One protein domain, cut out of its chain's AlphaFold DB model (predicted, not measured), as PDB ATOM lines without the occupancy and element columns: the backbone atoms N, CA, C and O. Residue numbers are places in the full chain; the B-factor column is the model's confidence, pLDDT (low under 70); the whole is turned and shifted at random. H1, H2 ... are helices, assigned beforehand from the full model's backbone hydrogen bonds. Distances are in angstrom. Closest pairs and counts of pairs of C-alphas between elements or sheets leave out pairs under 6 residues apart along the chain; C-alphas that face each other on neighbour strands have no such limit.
ATOM      1  N   LYS A  13      37.744  18.320  35.765       69.75
ATOM      2  CA  LYS A  13      39.055  18.914  36.050       69.75
ATOM      3  C   LYS A  13      39.002  19.855  37.257       69.75
ATOM      4  O   LYS A  13      39.821  19.724  38.160       69.75
ATOM      5  N   ALA A  14      38.013  20.747  37.321       66.75
ATOM      6  CA  ALA A  14      37.835  21.661  38.448       66.75
ATOM      7  C   ALA A  14      37.536  20.924  39.762       66.75
ATOM      8  O   ALA A  14      38.036  21.306  40.817       66.75
ATOM      9  N   ARG A  15      36.769  19.831  39.690       72.06
ATOM     10  CA  ARG A  15      36.463  18.960  40.834       72.06
ATOM     11  C   ARG A  15      37.718  18.252  41.355       72.06
ATOM     12  O   ARG A  15      37.983  18.290  42.550       72.06
ATOM     13  N   SER A  16      38.542  17.720  40.450       77.06
ATOM     14  CA  SER A  16      39.846  17.140  40.799       77.06
ATOM     15  C   SER A  16      40.788  18.163  41.439       77.06
ATOM     16  O   SER A  16      41.472  17.829  42.399       77.06
ATOM     17  N   LEU A  17      40.832  19.399  40.930       71.94
ATOM     18  CA  LEU A  17      41.674  20.464  41.485       71.94
ATOM     19  C   LEU A  17      41.177  20.931  42.860       71.94
ATOM     20  O   LEU A  17      41.992  21.165  43.747       71.94
ATOM     21  N   LEU A  18      39.857  21.012  43.058       75.56
ATOM     22  CA  LEU A  18      39.233  21.311  44.349       75.56
ATOM     23  C   LEU A  18      39.562  20.235  45.392       75.56
ATOM     24  O   LEU A  18      39.977  20.561  46.503       75.56
ATOM     25  N   ASP A  19      39.405  18.960  45.032       77.00
ATOM     26  CA  ASP A  19      39.675  17.837  45.934       77.00
ATOM     27  C   ASP A  19      41.166  17.655  46.227       77.00
ATOM     28  O   ASP A  19      41.522  17.267  47.340       77.00
ATOM     29  N   GLN A  20      42.036  17.978  45.269       77.56
ATOM     30  CA  GLN A  20      43.485  17.953  45.454       77.56
ATOM     31  C   GLN A  20      43.976  19.116  46.324       77.56
ATOM     32  O   GLN A  20      44.840  18.919  47.176       77.56
ATOM     33  N   ALA A  21      43.437  20.321  46.130       67.75
ATOM     34  CA  ALA A  21      43.856  21.510  46.868       67.75
ATOM     35  C   ALA A  21      43.263  21.591  48.285       67.75
ATOM     36  O   ALA A  21      43.868  22.207  49.156       67.75
ATOM     37  N   LEU A  22      42.112  20.956  48.529       71.38
ATOM     38  CA  LEU A  22      41.450  20.874  49.840       71.38
ATOM     39  C   LEU A  22      41.451  19.436  50.389       71.38
ATOM     40  O   LEU A  22      40.478  18.979  50.997       71.38
ATOM     41  N   ALA A  23      42.521  18.682  50.130       75.44
ATOM     42  CA  ALA A  23      42.654  17.307  50.592       75.44
ATOM     43  C   ALA A  23      42.687  17.244  52.133       75.44
ATOM     44  O   ALA A  23      43.550  17.847  52.765       75.44
ATOM     45  N   GLY A  24      41.752  16.498  52.735       70.81
ATOM     46  CA  GLY A  24      41.622  16.352  54.195       70.81
ATOM     47  C   GLY A  24      40.618  17.301  54.863       70.81
ATOM     48  O   GLY A  24      40.302  17.110  56.035       70.81
ATOM     49  N   GLU A  25      40.067  18.265  54.122       75.25
ATOM     50  CA  GLU A  25      39.060  19.208  54.619       75.25
ATOM     51  C   GLU A  25      37.631  18.659  54.531       75.25
ATOM     52  O   GLU A  25      37.301  17.847  53.661       75.25
ATOM     53  N   SER A  26      36.753  19.135  55.419       79.31
ATOM     54  CA  SER A  26      35.347  18.707  55.440       79.31
ATOM     55  C   SER A  26      34.571  19.183  54.200       79.31
ATOM     56  O   SER A  26      34.801  20.282  53.688       79.31
ATOM     57  N   ASP A  27      33.568  18.412  53.759       76.38
ATOM     58  CA  ASP A  27      32.703  18.765  52.613       76.38
ATOM     59  C   ASP A  27      32.015  20.133  52.776       76.38
ATOM     60  O   ASP A  27      31.705  20.835  51.805       76.38
ATOM     61  N   ARG A  28      31.821  20.559  54.027       73.56
ATOM     62  CA  ARG A  28      31.293  21.877  54.384       73.56
ATOM     63  C   ARG A  28      32.269  23.015  54.055       73.56
ATOM     64  O   ARG A  28      31.831  24.068  53.600       73.56
ATOM     65  N   VAL A  29      33.570  22.817  54.264       69.69
ATOM     66  CA  VAL A  29      34.611  23.803  53.925       69.69
ATOM     67  C   VAL A  29      34.787  23.862  52.410       69.69
ATOM     68  O   VAL A  29      34.755  24.948  51.835       69.69
ATOM     69  N   LYS A  30      34.841  22.706  51.737       78.12
ATOM     70  CA  LYS A  30      34.950  22.618  50.270       78.12
ATOM     71  C   LYS A  30      33.812  23.334  49.542       78.12
ATOM     72  O   LYS A  30      34.059  24.130  48.641       78.12
ATOM     73  N   SER A  31      32.569  23.101  49.960       76.00
ATOM     74  CA  SER A  31      31.390  23.753  49.369       76.00
ATOM     75  C   SER A  31      31.359  25.267  49.609       76.00
ATOM     76  O   SER A  31      30.928  26.020  48.735       76.00
ATOM     77  N   ARG A  32      31.860  25.735  50.754       73.12
ATOM     78  CA  ARG A  32      31.920  27.163  51.097       73.12
ATOM     79  C   ARG A  32      33.034  27.898  50.348       73.12
ATOM     80  O   ARG A  32      32.783  28.980  49.824       73.12
ATOM     81  N   VAL A  33      34.216  27.295  50.223       73.12
ATOM     82  CA  VAL A  33      35.319  27.820  49.397       73.12
ATOM     83  C   VAL A  33      34.910  27.876  47.928       73.12
ATOM     84  O   VAL A  33      35.089  28.903  47.278       73.12
ATOM     85  N   LEU A  34      34.279  26.816  47.422       74.50
ATOM     86  CA  LEU A  34      33.768  26.770  46.056       74.50
ATOM     87  C   LEU A  34      32.715  27.854  45.794       74.50
ATOM     88  O   LEU A  34      32.769  28.531  44.770       74.50
ATOM     89  N   LYS A  35      31.774  28.043  46.725       78.00
ATOM     90  CA  LYS A  35      30.745  29.082  46.617       78.00
ATOM     91  C   LYS A  35      31.369  30.475  46.493       78.00
ATOM     92  O   LYS A  35      30.963  31.231  45.620       78.00
ATOM     93  N   LEU A  36      32.390  30.776  47.293       74.44
ATOM     94  CA  LEU A  36      33.102  32.057  47.247       74.44
ATOM     95  C   LEU A  36      33.882  32.265  45.937       74.44
ATOM     96  O   LEU A  36      33.922  33.379  45.421       74.44
ATOM     97  N   VAL A  37      34.478  31.209  45.376       71.06
ATOM     98  CA  VAL A  37      35.196  31.278  44.087       71.06
ATOM     99  C   VAL A  37      34.234  31.507  42.918       71.06
ATOM    100  O   VAL A  37      34.525  32.309  42.032       71.06
ATOM    101  N   LEU A  38      33.064  30.862  42.942       72.44
ATOM    102  CA  LEU A  38      32.015  31.065  41.939       72.44
ATOM    103  C   LEU A  38      31.350  32.447  42.068       72.44
ATOM    104  O   LEU A  38      31.074  33.085  41.056       72.44
ATOM    105  N   GLU A  39      31.141  32.942  43.292       73.38
ATOM    106  CA  GLU A  39      30.648  34.307  43.553       73.38
ATOM    107  C   GLU A  39      31.636  35.390  43.092       73.38
ATOM    108  O   GLU A  39      31.215  36.478  42.705       73.38
ATOM    109  N   ALA A  40      32.938  35.091  43.073       66.00
ATOM    110  CA  ALA A  40      33.968  35.972  42.526       66.00
ATOM    111  C   ALA A  40      34.023  35.977  40.982       66.00
ATOM    112  O   ALA A  40      34.808  36.730  40.408       66.00
ATOM    113  N   GLY A  41      33.204  35.159  40.306       66.25
ATOM    114  CA  GLY A  41      33.119  35.108  38.843       66.25
ATOM    115  C   GLY A  41      34.321  34.456  38.155       66.25
ATOM    116  O   GLY A  41      34.518  34.667  36.961       66.25
ATOM    117  N   ILE A  42      35.134  33.685  38.885       68.94
ATOM    118  CA  ILE A  42      36.359  33.074  38.355       68.94
ATOM    119  C   ILE A  42      36.021  31.755  37.663       68.94
ATOM    120  O   ILE A  42      35.377  30.876  38.243       68.94
ATOM    121  N   ASN A  43      36.469  31.617  36.414       67.56
ATOM    122  CA  ASN A  43      36.218  30.428  35.615       67.56
ATOM    123  C   ASN A  43      37.053  29.239  36.142       67.56
ATOM    124  O   ASN A  43      38.276  29.367  36.267       67.56
ATOM    125  N   PRO A  44      36.442  28.070  36.417       64.88
ATOM    126  CA  PRO A  44      37.144  26.901  36.949       64.88
ATOM    127  C   PRO A  44      38.245  26.298  36.062       64.88
ATOM    128  O   PRO A  44      38.940  25.378  36.493       64.88
ATOM    129  N   GLU A  45      38.392  26.769  34.821       63.28
ATOM    130  CA  GLU A  45      39.386  26.264  33.867       63.28
ATOM    131  C   GLU A  45      40.658  27.125  33.752       63.28
ATOM    132  O   GLU A  45      41.609  26.711  33.086       63.28
ATOM    133  N   GLU A  46      40.709  28.285  34.413       68.31
ATOM    134  CA  GLU A  46      41.850  29.210  34.369       68.31
ATOM    135  C   GLU A  46      42.926  28.875  35.417       68.31
ATOM    136  O   GLU A  46      42.622  28.407  36.513       68.31
ATOM    137  N   GLU A  47      44.204  29.166  35.133       64.56
ATOM    138  CA  GLU A  47      45.318  28.962  36.087       64.56
ATOM    139  C   GLU A  47      45.124  29.730  37.408       64.56
ATOM    140  O   GLU A  47      45.547  29.274  38.474       64.56
ATOM    141  N   PHE A  48      44.403  30.854  37.367       64.88
ATOM    142  CA  PHE A  48      44.047  31.644  38.545       64.88
ATOM    143  C   PHE A  48      43.024  30.958  39.460       64.88
ATOM    144  O   PHE A  48      42.873  31.377  40.612       64.88
ATOM    145  N   PHE A  49      42.354  29.892  39.008       72.50
ATOM    146  CA  PHE A  49      41.411  29.122  39.819       72.50
ATOM    147  C   PHE A  49      42.080  28.519  41.061       72.50
ATOM    148  O   PHE A  49      41.543  28.627  42.155       72.50
ATOM    149  N   LEU A  50      43.290  27.961  40.941       70.06
ATOM    150  CA  LEU A  50      44.018  27.400  42.092       70.06
ATOM    151  C   LEU A  50      44.425  28.473  43.108       70.06
ATOM    152  O   LEU A  50      44.305  28.273  44.316       70.06
ATOM    153  N   ILE A  51      44.873  29.629  42.614       72.94
ATOM    154  CA  ILE A  51      45.284  30.756  43.460       72.94
ATOM    155  C   ILE A  51      44.072  31.307  44.214       72.94
ATOM    156  O   ILE A  51      44.135  31.529  45.420       72.94
ATOM    157  N   SER A  52      42.950  31.488  43.522       68.62
ATOM    158  CA  SER A  52      41.704  31.992  44.103       68.62
ATOM    159  C   SER A  52      41.010  30.983  45.021       68.62
ATOM    160  O   SER A  52      40.407  31.385  46.019       68.62
ATOM    161  N   LEU A  53      41.151  29.683  44.759       75.94
ATOM    162  CA  LEU A  53      40.742  28.622  45.674       75.94
ATOM    163  C   LEU A  53      41.543  28.683  46.979       75.94
ATOM    164  O   LEU A  53      40.955  28.701  48.060       75.94
ATOM    165  N   GLY A  54      42.871  28.796  46.880       70.69
ATOM    166  CA  GLY A  54      43.748  28.991  48.034       70.69
ATOM    167  C   GLY A  54      43.397  30.261  48.814       70.69
ATOM    168  O   GLY A  54      43.249  30.212  50.030       70.69
ATOM    169  N   LEU A  55      43.166  31.382  48.122       69.81
ATOM    170  CA  LEU A  55      42.812  32.663  48.747       69.81
ATOM    171  C   LEU A  55      41.481  32.597  49.515       69.81
ATOM    172  O   LEU A  55      41.368  33.118  50.625       69.81
ATOM    173  N   ASN A  56      40.469  31.941  48.942       71.38
ATOM    174  CA  ASN A  56      39.163  31.791  49.579       71.38
ATOM    175  C   ASN A  56      39.171  30.747  50.701       71.38
ATOM    176  O   ASN A  56      38.469  30.924  51.693       71.38
ATOM    177  N   HIS A  57      39.993  29.701  50.606       71.62
ATOM    178  CA  HIS A  57      40.223  28.782  51.721       71.62
ATOM    179  C   HIS A  57      40.890  29.491  52.901       71.62
ATOM    180  O   HIS A  57      40.419  29.387  54.032       71.62
ATOM    181  N   VAL A  58      41.897  30.319  52.625       69.00
ATOM    182  CA  VAL A  58      42.538  31.180  53.623       69.00
ATOM    183  C   VAL A  58      41.537  32.146  54.261       69.00
ATOM    184  O   VAL A  58      41.559  32.323  55.477       69.00
ATOM    185  N   LYS A  59      40.616  32.722  53.478       69.00
ATOM    186  CA  LYS A  59      39.523  33.563  53.991       69.00
ATOM    187  C   LYS A  59      38.597  32.799  54.946       69.00
ATOM    188  O   LYS A  59      38.263  33.323  56.004       69.00
ATOM    189  N   VAL A  60      38.210  31.567  54.608       72.38
ATOM    190  CA  VAL A  60      37.376  30.717  55.479       72.38
ATOM    191  C   VAL A  60      38.118  30.353  56.773       72.38
ATOM    192  O   VAL A  60      37.528  30.432  57.847       72.38
ATOM    193  N   LEU A  61      39.419  30.054  56.702       68.44
ATOM    194  CA  LEU A  61      40.257  29.799  57.884       68.44
ATOM    195  C   LEU A  61      40.409  31.043  58.782       68.44
ATOM    196  O   LEU A  61      40.417  30.926  60.008       68.44
ATOM    197  N   LEU A  62      40.480  32.236  58.186       67.56
ATOM    198  CA  LEU A  62      40.501  33.525  58.889       67.56
ATOM    199  C   LEU A  62      39.210  33.795  59.675       67.56
ATOM    200  O   LEU A  62      39.268  34.371  60.760       67.56
ATOM    201  N   GLU A  63      38.060  33.384  59.135       68.06
ATOM    202  CA  GLU A  63      36.755  33.512  59.796       68.06
ATOM    203  C   GLU A  63      36.574  32.503  60.943       68.06
ATOM    204  O   GLU A  63      35.892  32.809  61.919       68.06
ATOM    205  N   GLU A  64      37.168  31.309  60.841       69.62
ATOM    206  CA  GLU A  64      36.934  30.208  61.787       69.62
ATOM    207  C   GLU A  64      37.981  30.112  62.914       69.62
ATOM    208  O   GLU A  64      37.630  29.703  64.022       69.62
ATOM    209  N   ALA A  65      39.240  30.513  62.688       68.50
ATOM    210  CA  ALA A  65      40.310  30.379  63.686       68.50
ATOM    211  C   ALA A  65      41.419  31.457  63.560       68.50
ATOM    212  O   ALA A  65      42.544  31.166  63.136       68.50
ATOM    213  N   PRO A  66      41.178  32.703  64.016       68.38
ATOM    214  CA  PRO A  66      42.120  33.816  63.843       68.38
ATOM    215  C   PRO A  66      43.476  33.615  64.544       68.38
ATOM    216  O   PRO A  66      44.492  34.144  64.094       68.38
ATOM    217  N   GLN A  67      43.530  32.830  65.625       68.19
ATOM    218  CA  GLN A  67      44.783  32.548  66.342       68.19
ATOM    219  C   GLN A  67      45.684  31.548  65.600       68.19
ATOM    220  O   GLN A  67      46.901  31.719  65.578       68.19
ATOM    221  N   GLN A  68      45.110  30.534  64.943       69.38
ATOM    222  CA  GLN A  68      45.879  29.590  64.121       69.38
ATOM    223  C   GLN A  68      46.428  30.272  62.862       69.38
ATOM    224  O   GLN A  68      47.561  30.008  62.455       69.38
ATOM    225  N   PHE A  69      45.665  31.214  62.301       71.38
ATOM    226  CA  PHE A  69      46.099  32.021  61.166       71.38
ATOM    227  C   PHE A  69      47.362  32.841  61.470       71.38
ATOM    228  O   PHE A  69      48.253  32.921  60.627       71.38
ATOM    229  N   GLN A  70      47.498  33.398  62.678       71.06
ATOM    230  CA  GLN A  70      48.709  34.140  63.050       71.06
ATOM    231  C   GLN A  70      49.967  33.260  62.993       71.06
ATOM    232  O   GLN A  70      50.959  33.661  62.386       71.06
ATOM    233  N   GLY A  71      49.913  32.038  63.533       76.44
ATOM    234  CA  GLY A  71      51.037  31.094  63.468       76.44
ATOM    235  C   GLY A  71      51.367  30.647  62.039       76.44
ATOM    236  O   GLY A  71      52.537  30.613  61.644       76.44
ATOM    237  N   TRP A  72      50.340  30.363  61.237       78.94
ATOM    238  CA  TRP A  72      50.515  29.989  59.832       78.94
ATOM    239  C   TRP A  72      51.092  31.134  58.992       78.94
ATOM    240  O   TRP A  72      52.039  30.915  58.241       78.94
ATOM    241  N   SER A  73      50.600  32.364  59.164       75.88
ATOM    242  CA  SER A  73      51.083  33.542  58.432       75.88
ATOM    243  C   SER A  73      52.556  33.850  58.722       75.88
ATOM    244  O   SER A  73      53.310  34.138  57.796       75.88
ATOM    245  N   ALA A  74      52.996  33.708  59.978       77.38
ATOM    246  CA  ALA A  74      54.400  33.868  60.347       77.38
ATOM    247  C   ALA A  74      55.286  32.806  59.674       77.38
ATOM    248  O   ALA A  74      56.332  33.131  59.113       77.38
ATOM    249  N   THR A  75      54.830  31.550  59.665       75.69
ATOM    250  CA  THR A  75      55.540  30.434  59.019       75.69
ATOM    251  C   THR A  75      55.613  30.624  57.503       75.69
ATOM    252  O   THR A  75      56.666  30.432  56.898       75.69
ATOM    253  N   LEU A  76      54.512  31.052  56.886       74.75
ATOM    254  CA  LEU A  76      54.422  31.301  55.452       74.75
ATOM    255  C   LEU A  76      55.323  32.463  55.026       74.75
ATOM    256  O   LEU A  76      56.056  32.327  54.052       74.75
ATOM    257  N   LEU A  77      55.336  33.572  55.774       78.75
ATOM    258  CA  LEU A  77      56.246  34.694  55.522       78.75
ATOM    259  C   LEU A  77      57.714  34.270  55.641       78.75
ATOM    260  O   LEU A  77      58.536  34.656  54.811       78.75
ATOM    261  N   GLN A  78      58.048  33.442  56.633       83.94
ATOM    262  CA  GLN A  78      59.402  32.917  56.794       83.94
ATOM    263  C   GLN A  78      59.810  32.021  55.616       83.94
ATOM    264  O   GLN A  78      60.913  32.169  55.090       83.94
ATOM    265  N   GLN A  79      58.926  31.124  55.172       77.31
ATOM    266  CA  GLN A  79      59.183  30.254  54.022       77.31
ATOM    267  C   GLN A  79      59.291  31.039  52.713       77.31
ATOM    268  O   GLN A  79      60.177  30.749  51.915       77.31
ATOM    269  N   LEU A  80      58.447  32.051  52.504       74.38
ATOM    270  CA  LEU A  80      58.516  32.929  51.334       74.38
ATOM    271  C   LEU A  80      59.818  33.723  51.288       74.38
ATOM    272  O   LEU A  80      60.420  33.821  50.223       74.38
ATOM    273  N   ASN A  81      60.281  34.240  52.427       79.00
ATOM    274  CA  ASN A  81      61.571  34.923  52.500       79.00
ATOM    275  C   ASN A  81      62.724  33.959  52.192       79.00
ATOM    276  O   ASN A  81      63.546  34.254  51.330       79.00
ATOM    277  N   ALA A  82      62.737  32.774  52.811       82.44
ATOM    278  CA  ALA A  82      63.763  31.763  52.552       82.44
ATOM    279  C   ALA A  82      63.765  31.296  51.086       82.44
ATOM    280  O   ALA A  82      64.824  31.149  50.473       82.44
ATOM    281  N   TRP A  83      62.581  31.097  50.502       80.62
ATOM    282  CA  TRP A  83      62.431  30.744  49.096       80.62
ATOM    283  C   TRP A  83      62.890  31.879  48.178       80.62
ATOM    284  O   TRP A  83      63.628  31.627  47.231       80.62
ATOM    285  N   SER A  84      62.525  33.129  48.478       77.06
ATOM    286  CA  SER A  84      62.962  34.310  47.727       77.06
ATOM    287  C   SER A  84      64.485  34.469  47.751       77.06
ATOM    288  O   SER A  84      65.091  34.756  46.718       77.06
ATOM    289  N   ASP A  85      65.124  34.258  48.901       88.75
ATOM    290  CA  ASP A  85      66.582  34.331  49.025       88.75
ATOM    291  C   ASP A  85      67.270  33.197  48.259       88.75
ATOM    292  O   ASP A  85      68.214  33.441  47.504       88.75
ATOM    293  N   SER A  86      66.750  31.972  48.367       83.94
ATOM    294  CA  SER A  86      67.234  30.827  47.589       83.94
ATOM    295  C   SER A  86      67.078  31.055  46.081       83.94
ATOM    296  O   SER A  86      67.998  30.789  45.305       83.94
ATOM    297  N   TYR A  87      65.948  31.619  45.653       83.44
ATOM    298  CA  TYR A  87      65.687  31.929  44.253       83.44
ATOM    299  C   TYR A  87      66.623  33.024  43.726       83.44
ATOM    300  O   TYR A  87      67.176  32.884  42.636       83.44
ATOM    301  N   ARG A  88      66.891  34.075  44.513       89.06
ATOM    302  CA  ARG A  88      67.888  35.105  44.170       89.06
ATOM    303  C   ARG A  88      69.286  34.522  44.001       89.06
ATOM    304  O   ARG A  88      69.965  34.861  43.037       89.06
ATOM    305  N   GLN A  89      69.707  33.633  44.899       92.00
ATOM    306  CA  GLN A  89      70.998  32.947  44.778       92.00
ATOM    307  C   GLN A  89      71.059  32.091  43.509       92.00
ATOM    308  O   GLN A  89      72.044  32.144  42.776       92.00
ATOM    309  N   SER A  90      69.989  31.350  43.209       89.56
ATOM    310  CA  SER A  90      69.901  30.562  41.979       89.56
ATOM    311  C   SER A  90      69.991  31.441  40.728       89.56
ATOM    312  O   SER A  90      70.750  31.116  39.816       89.56
ATOM    313  N   LEU A  91      69.297  32.584  40.701       85.44
ATOM    314  CA  LEU A  91      69.392  33.546  39.601       85.44
ATOM    315  C   LEU A  91      70.803  34.118  39.444       85.44
ATOM    316  O   LEU A  91      71.280  34.223  38.316       85.44
ATOM    317  N   HIS A  92      71.488  34.439  40.544       90.88
ATOM    318  CA  HIS A  92      72.881  34.891  40.496       90.88
ATOM    319  C   HIS A  92      73.807  33.838  39.881       90.88
ATOM    320  O   HIS A  92      74.578  34.165  38.983       90.88
ATOM    321  N   LEU A  93      73.678  32.573  40.289       89.81
ATOM    322  CA  LEU A  93      74.469  31.473  39.727       89.81
ATOM    323  C   LEU A  93      74.179  31.251  38.236       89.81
ATOM    324  O   LEU A  93      75.086  30.960  37.458       89.81
TER     325      LEU A  93
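AT A GLANCE: This is residues 13 to 93 of the 261 residues of an uncharacterized protein of Leptolyngbya sp. SIOISBB (UniProt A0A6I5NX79). H1, H2 and H3 pack crosswise into a small body, and the long helix H4 makes a V with H3, its residues 71 to 93 sticking out as an arm. The 81 printed residues, all helix by class, have four named helices, H1 to H4 in order. The whole is loose, radius of gyration of the C-alphas 15.3 A, spanning 43 by 32 by 22 A.

HOW THE PARTS SIT: H1, residues 13 to 21, and H2, residues 27 to 39, only just touch, with 3 pairs of C-alphas within 8 A, the closest Leu 18 and Lys 30 at 7.4 A. H3, residues 48 to 64, touches H2 at a steep tilt of 58 degrees, opposite ways; the closest C-alphas, Val 33 and His 57, are 5.5 A apart. With residues 50 to 54 alone H3 touches H1, closest C-alphas Leu 17 and Leu 50, 7.3 A. H4, residues 66 to 93, is close to H3 but not clearly touching, closest C-alphas Leu 62 and Phe 69, 6.2 A; it is apart from H1 and H2. Every O i to N i+4 pair is within hydrogen-bond range in H1, H2 and H3, and 23 of 24 in H4.

IN THESE COORDINATES: H1, 12.1 A long, begins at C-alpha 13 (39.055, 18.914, 36.050). H2 measures 18.1 A and H3 24.3 A. H4, 40.4 A, ends at C-alpha 93 (74.469, 31.473, 39.727).

THE WHOLE: The farthest C-alphas, Arg 28 and Leu 93, are 46.6 A apart. The printed part has no cut and no long link. Low pLDDT includes residues 40 to 48 and 61 to 68.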